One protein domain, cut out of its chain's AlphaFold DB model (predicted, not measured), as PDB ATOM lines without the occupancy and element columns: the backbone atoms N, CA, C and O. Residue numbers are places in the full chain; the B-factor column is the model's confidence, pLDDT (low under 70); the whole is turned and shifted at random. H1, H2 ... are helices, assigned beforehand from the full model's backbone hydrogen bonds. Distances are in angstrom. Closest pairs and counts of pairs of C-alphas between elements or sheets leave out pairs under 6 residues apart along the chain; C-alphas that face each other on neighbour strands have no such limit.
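Overview. This is residues 444 to 591 of the 752 residues of the protein "Putative peptidoglycan binding domain protein" of Mycobacterium kansasii 824 (UniProt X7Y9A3). A compact body of crossed helices has H3 and H4 at its core, with H1 and H2 at one end of the longest axis and H7, H8 and H9 at the other. H6 runs along one side, from H3 to H9, with short H5 packing on H3 nearby. The printed part has 148 residues with nine named helices, H1 to H9 in order along the chain, and no named strand; its class is all helix. It is compact, with a radius of gyration of the C-alphas of 14.8 A, and spans 41 by 32 by 24 A.

Along the chain. H1 is residues 444 to 454, 15.2 A long, with C-alpha 444 at (77.176, 1.320, 24.960). After residues 455 to 470 comes H2, residues 471 to 479. H3, residues 483 to 496, is 19.8 A long and begins with C-alpha 483 at (87.367, 8.972, 16.635). H4 is residues 506 to 514 and H5 residues 525 to 528. H6, residues 535 to 548, is 19.9 A long; H7, residues 551 to 563, is 18.3 A long. H8 is residues 570 to 573. H9, residues 575 to 591, is the longest at 24.6 A and ends with C-alpha 591 at (93.880, 9.285, 51.585).

Arrangement. H3 is the hub, touching four other helices. It touches H4 at a steep tilt of 48 degrees, opposite ways; the closest C-alphas, of Ala 493 and Ile 506, are 5.2 A apart. With residues 483 to 487 alone it touches H2, closest at the C-alphas of Ala 476 and Gln 483, 5.3 A. With residues 484 to 488 alone it touches H5, closest at the C-alphas of Asp 484 and Leu 525, 6.6 A. With residues 491 to 496 alone it touches H6 at a steep tilt of 66 degrees, the same way; the closest C-alphas, of Val 495 and Val 539, are 5.4 A apart. H1 touches H2, about perpendicular at 76 degrees, with the C-alphas of Ala 454 and Val 475 closest at 5.4 A. H7, with residues 557 to 561 alone, touches H4, about perpendicular at 84 degrees; the C-alphas of Ala 511 and Ala 561 are closest at 5.7 A. H7 also touches H8, with the C-alphas of Leu 562 and Gly 572 closest at 6.9 A. H6, with residues 544 to 548 alone, touches H9, closest at the C-alphas of Ala 547 and Arg 586, 5.0 A. H7 and H9 only just touch, with 3 pairs of C-alphas within 8 A, closest those of Glu 555 and Thr 579, 7.5 A. H1 and H9 are apart, as are H2 and H7. In H1, H2, H3, H6, H7 and H9 every O i to N i+4 pair is within hydrogen-bond range, in H4 4 of 5 are, and H5 and H8 are too short for such a pair.

Size, cuts and confidence. The two C-alphas farthest apart, of Ala 478 and Leu 591, are 43.0 A from each other. The printed part has no cut. The link from H1 to H2, 16 residues, is long. The mean pLDDT of the printed part is 94.1, and no printed residue is under 70.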
ATOM      1  N   TYR A 444      75.996   2.058  24.493       98.00
ATOM      2  CA  TYR A 444      77.176   1.320  24.960       98.00
ATOM      3  C   TYR A 444      77.318  -0.066  24.307       98.00
ATOM      4  O   TYR A 444      78.374  -0.378  23.760       98.00
ATOM      5  N   GLU A 445      76.275  -0.905  24.332       97.19
ATOM      6  CA  GLU A 445      76.326  -2.261  23.757       97.19
ATOM      7  C   GLU A 445      76.521  -2.236  22.236       97.19
ATOM      8  O   GLU A 445      77.297  -3.030  21.698       97.19
ATOM      9  N   VAL A 446      75.846  -1.312  21.544       97.38
ATOM     10  CA  VAL A 446      75.966  -1.137  20.090       97.38
ATOM     11  C   VAL A 446      77.391  -0.725  19.713       97.38
ATOM     12  O   VAL A 446      77.998  -1.343  18.832       97.38
ATOM     13  N   ARG A 447      77.958   0.274  20.402       97.19
ATOM     14  CA  ARG A 447      79.326   0.750  20.148       97.19
ATOM     15  C   ARG A 447      80.372  -0.276  20.541       97.19
ATOM     16  O   ARG A 447      81.282  -0.518  19.754       97.19
ATOM     17  N   LEU A 448      80.238  -0.925  21.698       97.06
ATOM     18  CA  LEU A 448      81.169  -1.962  22.144       97.06
ATOM     19  C   LEU A 448      81.238  -3.115  21.137       97.06
ATOM     20  O   LEU A 448      82.337  -3.563  20.808       97.06
ATOM     21  N   ALA A 449      80.094  -3.571  20.615       96.81
ATOM     22  CA  ALA A 449      80.051  -4.621  19.599       96.81
ATOM     23  C   ALA A 449      80.736  -4.189  18.290       96.81
ATOM     24  O   ALA A 449      81.533  -4.946  17.734       96.81
ATOM     25  N   ALA A 450      80.476  -2.963  17.823       97.00
ATOM     26  CA  ALA A 450      81.081  -2.416  16.608       97.00
ATOM     27  C   ALA A 450      82.605  -2.217  16.746       97.00
ATOM     28  O   ALA A 450      83.373  -2.642  15.880       97.00
ATOM     29  N   ILE A 451      83.048  -1.632  17.863       97.56
ATOM     30  CA  ILE A 451      84.458  -1.385  18.192       97.56
ATOM     31  C   ILE A 451      85.210  -2.708  18.370       97.56
ATOM     32  O   ILE A 451      86.262  -2.886  17.765       97.56
ATOM     33  N   SER A 452      84.665  -3.672  19.122       95.88
ATOM     34  CA  SER A 452      85.317  -4.976  19.340       95.88
ATOM     35  C   SER A 452      85.460  -5.784  18.046       95.88
ATOM     36  O   SER A 452      86.468  -6.467  17.857       95.88
ATOM     37  N   ALA A 453      84.485  -5.693  17.134       96.44
ATOM     38  CA  ALA A 453      84.569  -6.319  15.815       96.44
ATOM     39  C   ALA A 453      85.663  -5.671  14.944       96.44
ATOM     40  O   ALA A 453      86.495  -6.381  14.375       96.44
ATOM     41  N   ALA A 454      85.709  -4.336  14.884       96.81
ATOM     42  CA  ALA A 454      86.731  -3.587  14.149       96.81
ATOM     43  C   ALA A 454      88.149  -3.796  14.722       96.81
ATOM     44  O   ALA A 454      89.097  -4.012  13.967       96.81
ATOM     45  N   ALA A 455      88.279  -3.841  16.050       95.00
ATOM     46  CA  ALA A 455      89.512  -4.149  16.776       95.00
ATOM     47  C   ALA A 455      89.897  -5.645  16.745       95.00
ATOM     48  O   ALA A 455      90.879  -6.041  17.371       95.00
ATOM     49  N   LYS A 456      89.137  -6.499  16.037       93.19
ATOM     50  CA  LYS A 456      89.373  -7.952  15.904       93.19
ATOM     51  C   LYS A 456      89.497  -8.679  17.253       93.19
ATOM     52  O   LYS A 456      90.260  -9.634  17.381       93.19
ATOM     53  N   GLY A 457      88.749  -8.225  18.259       88.56
ATOM     54  CA  GLY A 457      88.780  -8.767  19.619       88.56
ATOM     55  C   GLY A 457      89.942  -8.284  20.496       88.56
ATOM     56  O   GLY A 457      90.073  -8.771  21.617       88.56
ATOM     57  N   ALA A 458      90.773  -7.337  20.040       93.81
ATOM     58  CA  ALA A 458      91.755  -6.696  20.911       93.81
ATOM     59  C   ALA A 458      91.045  -5.931  22.052       93.81
ATOM     60  O   ALA A 458      90.064  -5.226  21.797       93.81
ATOM     61  N   PRO A 459      91.507  -6.047  23.311       95.12
ATOM     62  CA  PRO A 459      90.862  -5.382  24.437       95.12
ATOM     63  C   PRO A 459      91.075  -3.865  24.368       95.12
ATOM     64  O   PRO A 459      92.187  -3.393  24.131       95.12
ATOM     65  N   LEU A 460      90.013  -3.103  24.646       95.75
ATOM     66  CA  LEU A 460      89.962  -1.636  24.534       95.75
ATOM     67  C   LEU A 460      91.142  -0.918  25.209       95.75
ATOM     68  O   LEU A 460      91.685   0.037  24.664       95.75
ATOM     69  N   ILE A 461      91.568  -1.410  26.376       95.44
ATOM     70  CA  ILE A 461      92.670  -0.844  27.167       95.44
ATOM     71  C   ILE A 461      94.040  -0.915  26.465       95.44
ATOM     72  O   ILE A 461      94.956  -0.193  26.849       95.44
ATOM     73  N   LEU A 462      94.202  -1.765  25.444       95.44
ATOM     74  CA  LEU A 462      95.446  -1.880  24.676       95.44
ATOM     75  C   LEU A 462      95.474  -1.005  23.420       95.44
ATOM     76  O   LEU A 462      96.561  -0.824  22.872       95.44
ATOM     77  N   LEU A 463      94.339  -0.448  22.983       95.94
ATOM     78  CA  LEU A 463      94.295   0.473  21.843       95.94
ATOM     79  C   LEU A 463      95.052   1.768  22.182       95.94
ATOM     80  O   LEU A 463      94.967   2.272  23.310       95.94
ATOM     81  N   THR A 464      95.808   2.276  21.210       96.12
ATOM     82  CA  THR A 464      96.601   3.512  21.306       96.12
ATOM     83  C   THR A 464      96.400   4.391  20.077       96.12
ATOM     84  O   THR A 464      95.888   3.920  19.066       96.12
ATOM     85  N   GLU A 465      96.842   5.644  20.154       95.56
ATOM     86  CA  GLU A 465      96.897   6.558  19.012       95.56
ATOM     87  C   GLU A 465      98.282   7.232  18.957       95.56
ATOM     88  O   GLU A 465      98.451   8.372  19.381       95.56
ATOM     89  N   THR A 466      99.294   6.487  18.489       94.75
ATOM     90  CA  THR A 466     100.653   6.997  18.191       94.75
ATOM     91  C   THR A 466     100.915   6.987  16.685       94.75
ATOM     92  O   THR A 466     100.170   6.362  15.928       94.75
ATOM     93  N   ALA A 467     102.003   7.619  16.231       91.50
ATOM     94  CA  ALA A 467     102.391   7.631  14.817       91.50
ATOM     95  C   ALA A 467     102.575   6.217  14.216       91.50
ATOM     96  O   ALA A 467     102.237   5.981  13.056       91.50
ATOM     97  N   GLU A 468     103.079   5.263  15.002       93.38
ATOM     98  CA  GLU A 468     103.272   3.859  14.613       93.38
ATOM     99  C   GLU A 468     102.019   3.002  14.832       93.38
ATOM    100  O   GLU A 468     101.868   1.952  14.204       93.38
ATOM    101  N   ARG A 469     101.137   3.421  15.749       93.56
ATOM    102  CA  ARG A 469      99.922   2.704  16.154       93.56
ATOM    103  C   ARG A 469      98.715   3.645  16.281       93.56
ATOM    104  O   ARG A 469      98.293   3.929  17.407       93.56
ATOM    105  N   PRO A 470      98.131   4.095  15.157       96.00
ATOM    106  CA  PRO A 470      96.889   4.865  15.138       96.00
ATOM    107  C   PRO A 470      95.673   3.918  15.205       96.00
ATOM    108  O   PRO A 470      94.872   3.809  14.271       96.00
ATOM    109  N   ASP A 471      95.587   3.125  16.279       96.88
ATOM    110  CA  ASP A 471      94.577   2.069  16.410       96.88
ATOM    111  C   ASP A 471      93.166   2.656  16.544       96.88
ATOM    112  O   ASP A 471      92.213   2.073  16.030       96.88
ATOM    113  N   ILE A 472      93.017   3.811  17.203       96.75
ATOM    114  CA  ILE A 472      91.719   4.466  17.414       96.75
ATOM    115  C   ILE A 472      91.214   5.043  16.092       96.75
ATOM    116  O   ILE A 472      90.065   4.788  15.724       96.75
ATOM    117  N   SER A 473      92.078   5.718  15.327       96.56
ATOM    118  CA  SER A 473      91.768   6.171  13.965       96.56
ATOM    119  C   SER A 473      91.347   5.021  13.048       96.56
ATOM    120  O   SER A 473      90.332   5.125  12.353       96.56
ATOM    121  N   HIS A 474      92.089   3.909  13.055       97.19
ATOM    122  CA  HIS A 474      91.772   2.742  12.233       97.19
ATOM    123  C   HIS A 474      90.459   2.063  12.642       97.19
ATOM    124  O   HIS A 474      89.655   1.714  11.775       97.19
ATOM    125  N   VAL A 475      90.224   1.880  13.944       97.88
ATOM    126  CA  VAL A 475      89.000   1.259  14.462       97.88
ATOM    127  C   VAL A 475      87.783   2.128  14.154       97.88
ATOM    128  O   VAL A 475      86.809   1.600  13.622       97.88
ATOM    129  N   ALA A 476      87.859   3.443  14.391       97.75
ATOM    130  CA  ALA A 476      86.791   4.396  14.080       97.75
ATOM    131  C   ALA A 476      86.402   4.363  12.592       97.75
ATOM    132  O   ALA A 476      85.222   4.234  12.261       97.75
ATOM    133  N   LEU A 477      87.391   4.376  11.691       97.81
ATOM    134  CA  LEU A 477      87.164   4.272  10.248       97.81
ATOM    135  C   LEU A 477      86.559   2.915   9.842       97.81
ATOM    136  O   LEU A 477      85.712   2.865   8.953       97.81
ATOM    137  N   ALA A 478      86.960   1.821  10.494       97.12
ATOM    138  CA  ALA A 478      86.462   0.480  10.194       97.12
ATOM    139  C   ALA A 478      85.028   0.221  10.698       97.12
ATOM    140  O   ALA A 478      84.293  -0.528  10.051       97.12
ATOM    141  N   CYS A 479      84.613   0.821  11.821       96.06
ATOM    142  CA  CYS A 479      83.241   0.711  12.338       96.06
ATOM    143  C   CYS A 479      82.310   1.866  11.923       96.06
ATOM    144  O   CYS A 479      81.101   1.763  12.132       96.06
ATOM    145  N   GLY A 480      82.837   2.930  11.308       96.88
ATOM    146  CA  GLY A 480      82.062   4.092  10.862       96.88
ATOM    147  C   GLY A 480      81.635   5.035  11.995       96.88
ATOM    148  O   GLY A 480      80.607   5.698  11.869       96.88
ATOM    149  N   LEU A 481      82.394   5.075  13.094       96.50
ATOM    150  CA  LEU A 481      82.168   5.965  14.239       96.50
ATOM    151  C   LEU A 481      83.116   7.173  14.207       96.50
ATOM    152  O   LEU A 481      84.116   7.175  13.487       96.50
ATOM    153  N   ALA A 482      82.830   8.197  15.016       95.62
ATOM    154  CA  ALA A 482      83.792   9.269  15.250       95.62
ATOM    155  C   ALA A 482      84.993   8.745  16.059       95.62
ATOM    156  O   ALA A 482      84.849   7.866  16.909       95.62
ATOM    157  N   GLN A 483      86.179   9.317  15.841       95.19
ATOM    158  CA  GLN A 483      87.367   8.972  16.635       95.19
ATOM    159  C   GLN A 483      87.152   9.249  18.130       95.19
ATOM    160  O   GLN A 483      87.576   8.454  18.964       95.19
ATOM    161  N   ASP A 484      86.432  10.326  18.462       94.12
ATOM    162  CA  ASP A 484      86.098  10.677  19.843       94.12
ATOM    163  C   ASP A 484      85.164   9.647  20.507       94.12
ATOM    164  O   ASP A 484      85.380   9.295  21.661       94.12
ATOM    165  N   ASP A 485      84.208   9.059  19.774       94.94
ATOM    166  CA  ASP A 485      83.345   7.982  20.296       94.94
ATOM    167  C   ASP A 485      84.165   6.741  20.690       94.94
ATOM    168  O   ASP A 485      83.937   6.121  21.734       94.94
ATOM    169  N   VAL A 486      85.138   6.368  19.850       97.12
ATOM    170  CA  VAL A 486      86.051   5.251  20.131       97.12
ATOM    171  C   VAL A 486      86.991   5.616  21.282       97.12
ATOM    172  O   VAL A 486      87.210   4.793  22.173       97.12
ATOM    173  N   MET A 487      87.483   6.857  21.329       96.69
ATOM    174  CA  MET A 487      88.327   7.345  22.418       96.69
ATOM    175  C   MET A 487      87.585   7.390  23.761       96.69
ATOM    176  O   MET A 487      88.157   6.960  24.760       96.69
ATOM    177  N   ARG A 488      86.307   7.798  23.813       96.81
ATOM    178  CA  ARG A 488      85.468   7.716  25.028       96.81
ATOM    179  C   ARG A 488      85.371   6.283  25.540       96.81
ATOM    180  O   ARG A 488      85.493   6.059  26.741       96.81
ATOM    181  N   MET A 489      85.230   5.303  24.647       97.38
ATOM    182  CA  MET A 489      85.183   3.884  25.017       97.38
ATOM    183  C   MET A 489      86.543   3.351  25.519       97.38
ATOM    184  O   MET A 489      86.601   2.603  26.497       97.38
ATOM    185  N   VAL A 490      87.656   3.766  24.900       97.62
ATOM    186  CA  VAL A 490      89.023   3.429  25.352       97.62
ATOM    187  C   VAL A 490      89.347   4.090  26.696       97.62
ATOM    188  O   VAL A 490      89.897   3.438  27.589       97.62
ATOM    189  N   LEU A 491      88.967   5.356  26.878       98.12
ATOM    190  CA  LEU A 491      89.113   6.092  28.132       98.12
ATOM    191  C   LEU A 491      88.263   5.459  29.239       98.12
ATOM    192  O   LEU A 491      88.783   5.243  30.331       98.12
ATOM    193  N   ALA A 492      87.016   5.058  28.953       98.00
ATOM    194  CA  ALA A 492      86.168   4.330  29.898       98.00
ATOM    195  C   ALA A 492      86.836   3.037  30.385       98.00
ATOM    196  O   ALA A 492      86.876   2.774  31.587       98.00
ATOM    197  N   ALA A 493      87.420   2.257  29.468       97.38
ATOM    198  CA  ALA A 493      88.122   1.022  29.806       97.38
ATOM    199  C   ALA A 493      89.376   1.271  30.667       97.38
ATOM    200  O   ALA A 493      89.604   0.572  31.656       97.38
ATOM    201  N   ARG A 494      90.171   2.293  30.325       97.44
ATOM    202  CA  ARG A 494      91.371   2.687  31.082       97.44
ATOM    203  C   ARG A 494      91.021   3.212  32.477       97.44
ATOM    204  O   ARG A 494      91.640   2.789  33.448       97.44
ATOM    205  N   VAL A 495      90.007   4.067  32.600       97.31
ATOM    206  CA  VAL A 495      89.541   4.630  33.879       97.31
ATOM    207  C   VAL A 495      88.916   3.555  34.768       97.31
ATOM    208  O   VAL A 495      89.277   3.470  35.938       97.31
ATOM    209  N   SER A 496      88.069   2.676  34.220       96.62
ATOM    210  CA  SER A 496      87.511   1.529  34.956       96.62
ATOM    211  C   SER A 496      88.615   0.644  35.554       96.62
ATOM    212  O   SER A 496      88.514   0.232  36.703       96.62
ATOM    213  N   SER A 497      89.740   0.451  34.849       94.25
ATOM    214  CA  SER A 497      90.890  -0.314  35.368       94.25
ATOM    215  C   SER A 497      91.669   0.355  36.516       94.25
ATOM    216  O   SER A 497      92.490  -0.302  37.156       94.25
ATOM    217  N   LYS A 498      91.447   1.652  36.766       90.69
ATOM    218  CA  LYS A 498      92.075   2.417  37.860       90.69
ATOM    219  C   LYS A 498      91.161   2.576  39.077       90.69
ATOM    220  O   LYS A 498      91.657   2.934  40.143       90.69
ATOM    221  N   LEU A 499      89.857   2.354  38.916       91.44
ATOM    222  CA  LEU A 499      88.871   2.462  39.987       91.44
ATOM    223  C   LEU A 499      88.788   1.139  40.763       91.44
ATOM    224  O   LEU A 499      88.783   0.052  40.187       91.44
ATOM    225  N   ALA A 500      88.730   1.226  42.089       79.94
ATOM    226  CA  ALA A 500      88.596   0.077  42.972       79.94
ATOM    227  C   ALA A 500      87.137  -0.408  43.056       79.94
ATOM    228  O   ALA A 500      86.200   0.387  43.008       79.94
ATOM    229  N   GLY A 501      86.945  -1.715  43.255       72.75
ATOM    230  CA  GLY A 501      85.624  -2.334  43.382       72.75
ATOM    231  C   GLY A 501      84.954  -2.605  42.030       72.75
ATOM    232  O   GLY A 501      84.625  -1.694  41.276       72.75
ATOM    233  N   GLY A 502      84.684  -3.884  41.741       79.25
ATOM    234  CA  GLY A 502      84.176  -4.354  40.440       79.25
ATOM    235  C   GLY A 502      82.768  -3.887  40.035       79.25
ATOM    236  O   GLY A 502      82.253  -4.348  39.020       79.25
ATOM    237  N   ALA A 503      82.134  -2.995  40.803       87.44
ATOM    238  CA  ALA A 503      80.893  -2.328  40.415       87.44
ATOM    239  C   ALA A 503      81.122  -1.218  39.368       87.44
ATOM    240  O   ALA A 503      80.219  -0.933  38.584       87.44
ATOM    241  N   LEU A 504      82.319  -0.616  39.322       93.44
ATOM    242  CA  LEU A 504      82.660   0.504  38.430       93.44
ATOM    243  C   LEU A 504      83.213   0.013  37.085       93.44
ATOM    244  O   LEU A 504      84.346   0.303  36.695       93.44
ATOM    245  N   ASP A 505      82.397  -0.776  36.387       95.12
ATOM    246  CA  ASP A 505      82.731  -1.321  35.072       95.12
ATOM    247  C   ASP A 505      82.735  -0.262  33.949       95.12
ATOM    248  O   ASP A 505      82.382   0.907  34.132       95.12
ATOM    249  N   ILE A 506      83.152  -0.690  32.754       96.50
ATOM    250  CA  ILE A 506      83.288   0.172  31.574       96.50
ATOM    251  C   ILE A 506      81.954   0.845  31.213       96.50
ATOM    252  O   ILE A 506      81.972   2.000  30.799       96.50
ATOM    253  N   ALA A 507      80.805   0.183  31.405       96.94
ATOM    254  CA  ALA A 507      79.501   0.775  31.101       96.94
ATOM    255  C   ALA A 507      79.167   1.912  32.077       96.94
ATOM    256  O   ALA A 507      78.700   2.966  31.655       96.94
ATOM    257  N   VAL A 508      79.462   1.733  33.369       97.06
ATOM    258  CA  VAL A 508      79.290   2.780  34.391       97.06
ATOM    259  C   VAL A 508      80.167   3.995  34.092       97.06
ATOM    260  O   VAL A 508      79.681   5.121  34.128       97.06
ATOM    261  N   VAL A 509      81.442   3.795  33.743       97.69
ATOM    262  CA  VAL A 509      82.334   4.915  33.392       97.69
ATOM    263  C   VAL A 509      81.902   5.584  32.082       97.69
ATOM    264  O   VAL A 509      81.878   6.812  31.994       97.69
ATOM    265  N   TYR A 510      81.501   4.794  31.083       97.88
ATOM    266  CA  TYR A 510      80.983   5.292  29.810       97.88
ATOM    267  C   TYR A 510      79.748   6.186  29.992       97.88
ATOM    268  O   TYR A 510      79.638   7.203  29.312       97.88
ATOM    269  N   ALA A 511      78.872   5.876  30.958       97.50
ATOM    270  CA  ALA A 511      77.718   6.707  31.309       97.50
ATOM    271  C   ALA A 511      78.105   8.168  31.594       97.50
ATOM    272  O   ALA A 511      77.436   9.088  31.128       97.50
ATOM    273  N   PHE A 512      79.187   8.379  32.349       97.56
ATOM    274  CA  PHE A 512      79.691   9.712  32.675       97.56
ATOM    275  C   PHE A 512      80.354  10.362  31.458       97.56
ATOM    276  O   PHE A 512      79.989  11.477  31.088       97.56
ATOM    277  N   LEU A 513      81.259   9.646  30.779       97.56
ATOM    278  CA  LEU A 513      81.997  10.191  29.634       97.56
ATOM    279  C   LEU A 513      81.089  10.574  28.463       97.56
ATOM    280  O   LEU A 513      81.340  11.584  27.810       97.56
ATOM    281  N   GLN A 514      80.024   9.817  28.194       96.19
ATOM    282  CA  GLN A 514      79.082  10.132  27.116       96.19
ATOM    283  C   GLN A 514      78.237  11.383  27.418       96.19
ATOM    284  O   GLN A 514      77.778  12.049  26.495       96.19
ATOM    285  N   GLN A 515      78.101  11.752  28.695       96.31
ATOM    286  CA  GLN A 515      77.480  13.001  29.154       96.31
ATOM    287  C   GLN A 515      78.510  14.129  29.383       96.31
ATOM    288  O   GLN A 515      78.186  15.143  29.996       96.31
ATOM    289  N   SER A 516      79.751  13.954  28.911       95.75
ATOM    290  CA  SER A 516      80.884  14.869  29.128       95.75
ATOM    291  C   SER A 516      81.144  15.186  30.609       95.75
ATOM    292  O   SER A 516      81.506  16.303  30.974       95.75
ATOM    293  N   LEU A 517      80.967  14.181  31.472       96.25
ATOM    294  CA  LEU A 517      81.348  14.214  32.881       96.25
ATOM    295  C   LEU A 517      82.639  13.406  33.095       96.25
ATOM    296  O   LEU A 517      82.819  12.367  32.456       96.25
ATOM    297  N   PRO A 518      83.531  13.826  34.009       96.06
ATOM    298  CA  PRO A 518      83.380  14.931  34.961       96.06
ATOM    299  C   PRO A 518      83.545  16.311  34.293       96.06
ATOM    300  O   PRO A 518      84.119  16.379  33.214       96.06
ATOM    301  N   PRO A 519      83.138  17.429  34.928       92.56
ATOM    302  CA  PRO A 519      83.272  18.778  34.347       92.56
ATOM    303  C   PRO A 519      84.713  19.233  34.040       92.56
ATOM    304  O   PRO A 519      84.917  20.293  33.461       92.56
ATOM    305  N   THR A 520      85.716  18.462  34.468       91.25
ATOM    306  CA  THR A 520      87.144  18.650  34.168       91.25
ATOM    307  C   THR A 520      87.617  17.853  32.946       91.25
ATOM    308  O   THR A 520      88.814  17.841  32.660       91.25
ATOM    309  N   LEU A 521      86.723  17.125  32.271       95.19
ATOM    310  CA  LEU A 521      87.025  16.366  31.061       95.19
ATOM    311  C   LEU A 521      87.297  17.339  29.892       95.19
ATOM    312  O   LEU A 521      86.497  18.250  29.689       95.19
ATOM    313  N   PRO A 522      88.391  17.180  29.122       94.12
ATOM    314  CA  PRO A 522      88.648  18.014  27.946       94.12
ATOM    315  C   PRO A 522      87.602  17.816  26.842       94.12
ATOM    316  O   PRO A 522      87.154  16.692  26.617       94.12
ATOM    317  N   ASP A 523      87.291  18.883  26.099       89.00
ATOM    318  CA  ASP A 523      86.362  18.832  24.957       89.00
ATOM    319  C   ASP A 523      86.867  17.915  23.823       89.00
ATOM    320  O   ASP A 523      86.087  17.175  23.227       89.00
ATOM    321  N   GLU A 524      88.178  17.935  23.545       91.81
ATOM    322  CA  GLU A 524      88.838  17.090  22.538       91.81
ATOM    323  C   GLU A 524      89.762  16.060  23.209       91.81
ATOM    324  O   GLU A 524      90.917  16.349  23.549       91.81
ATOM    325  N   LEU A 525      89.270  14.830  23.391       94.75
ATOM    326  CA  LEU A 525      89.982  13.811  24.166       94.75
ATOM    327  C   LEU A 525      91.324  13.420  23.542       94.75
ATOM    328  O   LEU A 525      92.338  13.439  24.238       94.75
ATOM    329  N   LEU A 526      91.358  13.106  22.242       93.00
ATOM    330  CA  LEU A 526      92.594  12.688  21.565       93.00
ATOM    331  C   LEU A 526      93.652  13.797  21.553       93.00
ATOM    332  O   LEU A 526      94.798  13.534  21.916       93.00
ATOM    333  N   ALA A 527      93.267  15.035  21.227       91.62
ATOM    334  CA  ALA A 527      94.179  16.179  21.225       91.62
ATOM    335  C   ALA A 527      94.812  16.405  22.609       91.62
ATOM    336  O   ALA A 527      96.018  16.629  22.711       91.62
ATOM    337  N   SER A 528      94.030  16.247  23.687       91.94
ATOM    338  CA  SER A 528      94.539  16.385  25.057       91.94
ATOM    339  C   SER A 528      95.638  15.372  25.419       91.94
ATOM    340  O   SER A 528      96.472  15.668  26.277       91.94
ATOM    341  N   THR A 529      95.712  14.219  24.738       93.12
ATOM    342  CA  THR A 529      96.743  13.201  25.005       93.12
ATOM    343  C   THR A 529      98.138  13.558  24.495       93.12
ATOM    344  O   THR A 529      99.075  12.915  24.947       93.12
ATOM    345  N   HIS A 530      98.290  14.552  23.605       90.69
ATOM    346  CA  HIS A 530      99.574  14.947  22.995       90.69
ATOM    347  C   HIS A 530     100.360  13.742  22.432       90.69
ATOM    348  O   HIS A 530     101.317  13.279  23.042       90.69
ATOM    349  N   GLU A 531      99.919  13.196  21.290       87.00
ATOM    350  CA  GLU A 531     100.522  11.994  20.667       87.00
ATOM    351  C   GLU A 531     100.647  10.802  21.640       87.00
ATOM    352  O   GLU A 531     101.607  10.034  21.611       87.00
ATOM    353  N   TRP A 532      99.634  10.633  22.500       95.06
ATOM    354  CA  TRP A 532      99.541   9.602  23.540       95.06
ATOM    355  C   TRP A 532     100.436   9.789  24.781       95.06
ATOM    356  O   TRP A 532     100.258   9.045  25.747       95.06
ATOM    357  N   GLU A 533     101.335  10.781  24.828       94.75
ATOM    358  CA  GLU A 533     102.255  10.995  25.962       94.75
ATOM    359  C   GLU A 533     101.532  11.259  27.298       94.75
ATOM    360  O   GLU A 533     101.980  10.813  28.355       94.75
ATOM    361  N   LEU A 534     100.388  11.951  27.266       95.81
ATOM    362  CA  LEU A 534      99.612  12.341  28.451       95.81
ATOM    363  C   LEU A 534      98.413  11.424  28.740       95.81
ATOM    364  O   LEU A 534      97.548  11.783  29.544       95.81
ATOM    365  N   ILE A 535      98.334  10.235  28.124       95.94
ATOM    366  CA  ILE A 535      97.195   9.320  28.316       95.94
ATOM    367  C   ILE A 535      96.974   8.948  29.789       95.94
ATOM    368  O   ILE A 535      95.838   8.970  30.258       95.94
ATOM    369  N   ASP A 536      98.037   8.646  30.538       95.00
ATOM    370  CA  ASP A 536      97.914   8.247  31.945       95.00
ATOM    371  C   ASP A 536      97.451   9.417  32.824       95.00
ATOM    372  O   ASP A 536      96.622   9.220  33.713       95.00
ATOM    373  N   GLN A 537      97.886  10.647  32.519       93.62
ATOM    374  CA  GLN A 537      97.413  11.857  33.194       93.62
ATOM    375  C   GLN A 537      95.931  12.127  32.893       93.62
ATOM    376  O   GLN A 537      95.180  12.472  33.804       93.62
ATOM    377  N   LEU A 538      95.486  11.942  31.644       96.06
ATOM    378  CA  LEU A 538      94.075  12.069  31.267       96.06
ATOM    379  C   LEU A 538      93.213  11.032  32.001       96.06
ATOM    380  O   LEU A 538      92.173  11.380  32.562       96.06
ATOM    381  N   VAL A 539      93.658   9.774  32.037       96.62
ATOM    382  CA  VAL A 539      92.988   8.680  32.756       96.62
ATOM    383  C   VAL A 539      92.905   8.981  34.255       96.62
ATOM    384  O   VAL A 539      91.837   8.834  34.847       96.62
ATOM    385  N   GLU A 540      93.993   9.442  34.873       92.12
ATOM    386  CA  GLU A 540      94.020   9.787  36.296       92.12
ATOM    387  C   GLU A 540      93.130  10.993  36.626       92.12
ATOM    388  O   GLU A 540      92.311  10.913  37.542       92.12
ATOM    389  N   ASN A 541      93.218  12.077  35.851       93.12
ATOM    390  CA  ASN A 541      92.366  13.258  36.015       93.12
ATOM    391  C   ASN A 541      90.879  12.903  35.880       93.12
ATOM    392  O   ASN A 541      90.051  13.388  36.649       93.12
ATOM    393  N   THR A 542      90.549  12.024  34.932       96.31
ATOM    394  CA  THR A 542      89.179  11.554  34.698       96.31
ATOM    395  C   THR A 542      88.684  10.679  35.850       96.31
ATOM    396  O   THR A 542      87.598  10.922  36.369       96.31
ATOM    397  N   ALA A 543      89.483   9.707  36.310       94.88
ATOM    398  CA  ALA A 543      89.135   8.856  37.450       94.88
ATOM    399  C   ALA A 543      88.922   9.680  38.733       94.88
ATOM    400  O   ALA A 543      87.904   9.520  39.410       94.88
ATOM    401  N   ASN A 544      89.842  10.605  39.025       90.56
ATOM    402  CA  ASN A 544      89.736  11.531  40.152       90.56
ATOM    403  C   ASN A 544      88.477  12.404  40.026       90.56
ATOM    404  O   ASN A 544      87.704  12.509  40.976       90.56
ATOM    405  N   GLY A 545      88.230  12.994  38.853       92.69
ATOM    406  CA  GLY A 545      87.065  13.844  38.615       92.69
ATOM    407  C   GLY A 545      85.736  13.100  38.778       92.69
ATOM    408  O   GLY A 545      84.833  13.635  39.415       92.69
ATOM    409  N   ILE A 546      85.618  11.858  38.288       94.50
ATOM    410  CA  ILE A 546      84.421  11.021  38.503       94.50
ATOM    411  C   ILE A 546      84.227  10.736  39.995       94.50
ATOM    412  O   ILE A 546      83.112  10.883  40.494       94.50
ATOM    413  N   ALA A 547      85.291  10.369  40.717       90.50
ATOM    414  CA  ALA A 547      85.213  10.063  42.144       90.50
ATOM    415  C   ALA A 547      84.819  11.289  42.989       90.50
ATOM    416  O   ALA A 547      83.932  11.181  43.834       90.50
ATOM    417  N   PHE A 548      85.425  12.458  42.753       89.19
ATOM    418  CA  PHE A 548      85.182  13.690  43.523       89.19
ATOM    419  C   PHE A 548      83.959  14.509  43.077       89.19
ATOM    420  O   PHE A 548      83.562  15.428  43.794       89.19
ATOM    421  N   MET A 549      83.333  14.178  41.943       91.88
ATOM    422  CA  MET A 549      82.063  14.773  41.515       91.88
ATOM    423  C   MET A 549      80.979  14.607  42.588       91.88
ATOM    424  O   MET A 549      80.906  13.568  43.242       91.88
ATOM    425  N   GLU A 550      80.126  15.618  42.773       88.62
ATOM    426  CA  GLU A 550      79.110  15.619  43.832       88.62
ATOM    427  C   GLU A 550      78.119  14.454  43.671       88.62
ATOM    428  O   GLU A 550      77.636  14.186  42.570       88.62
ATOM    429  N   SER A 551      77.794  13.762  44.770       89.31
ATOM    430  CA  SER A 551      76.973  12.541  44.725       89.31
ATOM    431  C   SER A 551      75.599  12.715  44.044       89.31
ATOM    432  O   SER A 551      75.249  11.850  43.243       89.31
ATOM    433  N   PRO A 552      74.853  13.830  44.221       93.00
ATOM    434  CA  PRO A 552      73.616  14.057  43.466       93.00
ATOM    435  C   PRO A 552      73.824  14.131  41.945       93.00
ATOM    436  O   PRO A 552      72.967  13.686  41.187       93.00
ATOM    437  N   LEU A 553      74.967  14.656  41.484       94.19
ATOM    438  CA  LEU A 553      75.310  14.708  40.059       94.19
ATOM    439  C   LEU A 553      75.745  13.330  39.535       94.19
ATOM    440  O   LEU A 553      75.389  12.970  38.415       94.19
ATOM    441  N   GLN A 554      76.445  12.532  40.351       94.50
ATOM    442  CA  GLN A 554      76.748  11.131  40.032       94.50
ATOM    443  C   GLN A 554      75.461  10.308  39.841       94.50
ATOM    444  O   GLN A 554      75.323   9.590  38.852       94.50
ATOM    445  N   GLU A 555      74.495  10.443  40.752       94.25
ATOM    446  CA  GLU A 555      73.215   9.733  40.676       94.25
ATOM    447  C   GLU A 555      72.360  10.202  39.493       94.25
ATOM    448  O   GLU A 555      71.895   9.363  38.716       94.25
ATOM    449  N   ALA A 556      72.227  11.519  39.294       95.88
ATOM    450  CA  ALA A 556      71.465  12.094  38.184       95.88
ATOM    451  C   ALA A 556      72.025  11.693  36.808       95.88
ATOM    452  O   ALA A 556      71.255  11.371  35.902       95.88
ATOM    453  N   ALA A 557      73.352  11.641  36.654       96.75
ATOM    454  CA  ALA A 557      73.986  11.163  35.427       96.75
ATOM    455  C   ALA A 557      73.675   9.679  35.152       96.75
ATOM    456  O   ALA A 557      73.453   9.301  34.001       96.75
ATOM    457  N   LEU A 558      73.597   8.835  36.187       95.88
ATOM    458  CA  LEU A 558      73.193   7.432  36.035       95.88
ATOM    459  C   LEU A 558      71.692   7.289  35.714       95.88
ATOM    460  O   LEU A 558      71.335   6.444  34.893       95.88
ATOM    461  N   ASP A 559      70.815   8.114  36.301       94.75
ATOM    462  CA  ASP A 559      69.384   8.151  35.942       94.75
ATOM    463  C   ASP A 559      69.190   8.521  34.473       94.75
ATOM    464  O   ASP A 559      68.475   7.823  33.749       94.75
ATOM    465  N   SER A 560      69.859   9.595  34.051       96.38
ATOM    466  CA  SER A 560      69.858  10.123  32.688       96.38
ATOM    467  C   SER A 560      70.353   9.076  31.686       96.38
ATOM    468  O   SER A 560      69.618   8.701  30.773       96.38
ATOM    469  N   ALA A 561      71.521   8.468  31.928       97.00
ATOM    470  CA  ALA A 561      72.072   7.427  31.059       97.00
ATOM    471  C   ALA A 561      71.155   6.197  30.920       97.00
ATOM    472  O   ALA A 561      71.059   5.614  29.839       97.00
ATOM    473  N   LEU A 562      70.444   5.807  31.984       94.31
ATOM    474  CA  LEU A 562      69.443   4.735  31.932       94.31
ATOM    475  C   LEU A 562      68.135   5.171  31.250       94.31
ATOM    476  O   LEU A 562      67.392   4.322  30.752       94.31
ATOM    477  N   ALA A 563      67.777   6.457  31.302       94.06
ATOM    478  CA  ALA A 563      66.564   7.003  30.688       94.06
ATOM    479  C   ALA A 563      66.730   7.191  29.171       94.06
ATOM    480  O   ALA A 563      65.824   6.855  28.411       94.06
ATOM    481  N   GLU A 564      67.906   7.646  28.741       95.56
ATOM    482  CA  GLU A 564      68.290   7.820  27.336       95.56
ATOM    483  C   GLU A 564      68.809   6.527  26.677       95.56
ATOM    484  O   GLU A 564      69.122   6.521  25.489       95.56
ATOM    485  N   ASN A 565      68.859   5.411  27.419       96.12
ATOM    486  CA  ASN A 565      69.368   4.112  26.953       96.12
ATOM    487  C   ASN A 565      70.841   4.168  26.478       96.12
ATOM    488  O   ASN A 565      71.250   3.448  25.564       96.12
ATOM    489  N   LEU A 566      71.659   5.007  27.124       97.38
ATOM    490  CA  LEU A 566      73.103   5.077  26.885       97.38
ATOM    491  C   LEU A 566      73.826   3.829  27.408       97.38
ATOM    492  O   LEU A 566      74.815   3.395  26.825       97.38
ATOM    493  N   ILE A 567      73.310   3.233  28.488       96.81
ATOM    494  CA  ILE A 567      73.894   2.074  29.179       96.81
ATOM    495  C   ILE A 567      72.858   0.964  29.421       96.81
ATOM    496  O   ILE A 567      71.658   1.254  29.444       96.81
ATOM    497  N   PRO A 568      73.284  -0.300  29.627       95.25
ATOM    498  CA  PRO A 568      72.363  -1.416  29.820       95.25
ATOM    499  C   PRO A 568      71.437  -1.216  31.024       95.25
ATOM    500  O   PRO A 568      71.878  -0.808  32.101       95.25
ATOM    501  N   VAL A 569      70.166  -1.608  30.888       92.75
ATOM    502  CA  VAL A 569      69.164  -1.510  31.972       92.75
ATOM    503  C   VAL A 569      69.592  -2.246  33.256       92.75
ATOM    504  O   VAL A 569      69.228  -1.845  34.361       92.75
ATOM    505  N   THR A 570      70.438  -3.273  33.127       92.19
ATOM    506  CA  THR A 570      71.033  -4.039  34.236       92.19
ATOM    507  C   THR A 570      71.956  -3.213  35.138       92.19
ATOM    508  O   THR A 570      72.167  -3.593  36.290       92.19
ATOM    509  N   VAL A 571      72.476  -2.070  34.675       93.38
ATOM    510  CA  VAL A 571      73.233  -1.134  35.524       93.38
ATOM    511  C   VAL A 571      72.323  -0.518  36.595       93.38
ATOM    512  O   VAL A 571      72.747  -0.369  37.738       93.38
ATOM    513  N   GLY A 572      71.047  -0.263  36.280       90.00
ATOM    514  CA  GLY A 572      70.081   0.298  37.232       90.00
ATOM    515  C   GLY A 572      69.843  -0.576  38.465       90.00
ATOM    516  O   GLY A 572      69.661  -0.050  39.560       90.00
ATOM    517  N   ALA A 573      69.927  -1.903  38.319       88.88
ATOM    518  CA  ALA A 573      69.802  -2.841  39.436       88.88
ATOM    519  C   ALA A 573      70.997  -2.793  40.413       88.88
ATOM    520  O   ALA A 573      70.833  -3.129  41.580       88.88
ATOM    521  N   ARG A 574      72.175  -2.345  39.954       92.00
ATOM    522  CA  ARG A 574      73.415  -2.224  40.748       92.00
ATOM    523  C   ARG A 574      73.659  -0.808  41.282       92.00
ATOM    524  O   ARG A 574      74.753  -0.508  41.749       92.00
ATOM    525  N   ARG A 575      72.663   0.086  41.210       90.25
ATOM    526  CA  ARG A 575      72.788   1.504  41.603       90.25
ATOM    527  C   ARG A 575      73.416   1.696  42.988       90.25
ATOM    528  O   ARG A 575      74.331   2.501  43.111       90.25
ATOM    529  N   ALA A 576      72.949   0.963  43.999       91.06
ATOM    530  CA  ALA A 576      73.463   1.091  45.363       91.06
ATOM    531  C   ALA A 576      74.952   0.704  45.455       91.06
ATOM    532  O   ALA A 576      75.747   1.458  46.017       91.06
ATOM    533  N   ASP A 577      75.338  -0.412  44.828       93.75
ATOM    534  CA  ASP A 577      76.723  -0.898  44.787       93.75
ATOM    535  C   ASP A 577      77.651   0.086  44.058       93.75
ATOM    536  O   ASP A 577      78.785   0.311  44.476       93.75
ATOM    537  N   ILE A 578      77.159   0.708  42.980       94.69
ATOM    538  CA  ILE A 578      77.883   1.722  42.203       94.69
ATOM    539  C   ILE A 578      78.114   2.983  43.041       94.69
ATOM    540  O   ILE A 578      79.251   3.448  43.122       94.69
ATOM    541  N   THR A 579      77.083   3.522  43.700       92.06
ATOM    542  CA  THR A 579      77.231   4.704  44.566       92.06
ATOM    543  C   THR A 579      78.167   4.417  45.747       92.06
ATOM    544  O   THR A 579      79.030   5.239  46.057       92.06
ATOM    545  N   ALA A 580      78.071   3.232  46.362       91.56
ATOM    546  CA  ALA A 580      78.979   2.808  47.428       91.56
ATOM    547  C   ALA A 580      80.436   2.687  46.940       91.56
ATOM    548  O   ALA A 580      81.354   3.167  47.606       91.56
ATOM    549  N   ALA A 581      80.662   2.117  45.752       93.88
ATOM    550  CA  ALA A 581      81.994   2.031  45.160       93.88
ATOM    551  C   ALA A 581      82.564   3.415  44.794       93.88
ATOM    552  O   ALA A 581      83.747   3.664  45.033       93.88
ATOM    553  N   LEU A 582      81.749   4.343  44.274       92.88
ATOM    554  CA  LEU A 582      82.168   5.730  44.021       92.88
ATOM    555  C   LEU A 582      82.593   6.438  45.316       92.88
ATOM    556  O   LEU A 582      83.634   7.095  45.333       92.88
ATOM    557  N   ALA A 583      81.837   6.261  46.405       89.62
ATOM    558  CA  ALA A 583      82.186   6.802  47.717       89.62
ATOM    559  C   ALA A 583      83.511   6.220  48.246       89.62
ATOM    560  O   ALA A 583      84.407   6.982  48.602       89.62
ATOM    561  N   ALA A 584      83.688   4.895  48.196       90.50
ATOM    562  CA  ALA A 584      84.926   4.239  48.621       90.50
ATOM    563  C   ALA A 584      86.155   4.706  47.812       90.50
ATOM    564  O   ALA A 584      87.217   4.953  48.384       90.50
ATOM    565  N   ASN A 585      86.014   4.904  46.494       92.38
ATOM    566  CA  ASN A 585      87.082   5.473  45.663       92.38
ATOM    567  C   ASN A 585      87.399   6.924  46.044       92.38
ATOM    568  O   ASN A 585      88.570   7.296  46.082       92.38
ATOM    569  N   ARG A 586      86.385   7.739  46.362       90.44
ATOM    570  CA  ARG A 586      86.576   9.123  46.825       90.44
ATOM    571  C   ARG A 586      87.389   9.166  48.125       90.44
ATOM    572  O   ARG A 586      88.345   9.935  48.201       90.44
ATOM    573  N   THR A 587      87.073   8.309  49.100       90.00
ATOM    574  CA  THR A 587      87.824   8.184  50.367       90.00
ATOM    575  C   THR A 587      89.257   7.690  50.131       90.00
ATOM    576  O   THR A 587      90.209   8.327  50.582       90.00
ATOM    577  N   ALA A 588      89.444   6.629  49.337       89.69
ATOM    578  CA  ALA A 588      90.770   6.093  49.016       89.69
ATOM    579  C   ALA A 588      91.656   7.102  48.258       89.69
ATOM    580  O   ALA A 588      92.855   7.219  48.528       89.69
ATOM    581  N   PHE A 589      91.085   7.878  47.331       89.69
ATOM    582  CA  PHE A 589      91.813   8.951  46.657       89.69
ATOM    583  C   PHE A 589      92.129  10.109  47.608       89.69
ATOM    584  O   PHE A 589      93.247  10.619  47.557       89.69
ATOM    585  N   ALA A 590      91.217  10.484  48.510       89.00
ATOM    586  CA  ALA A 590      91.488  11.499  49.530       89.00
ATOM    587  C   ALA A 590      92.647  11.106  50.461       89.00
ATOM    588  O   ALA A 590      93.467  11.958  50.805       89.00
ATOM    589  N   LEU A 591      92.760   9.819  50.809       90.62
ATOM    590  CA  LEU A 591      93.880   9.285  51.585       90.62
ATOM    591  C   LEU A 591      95.204   9.309  50.828       90.62
ATOM    592  O   LEU A 591      96.200   9.798  51.363       90.62
TER     593      LEU A 591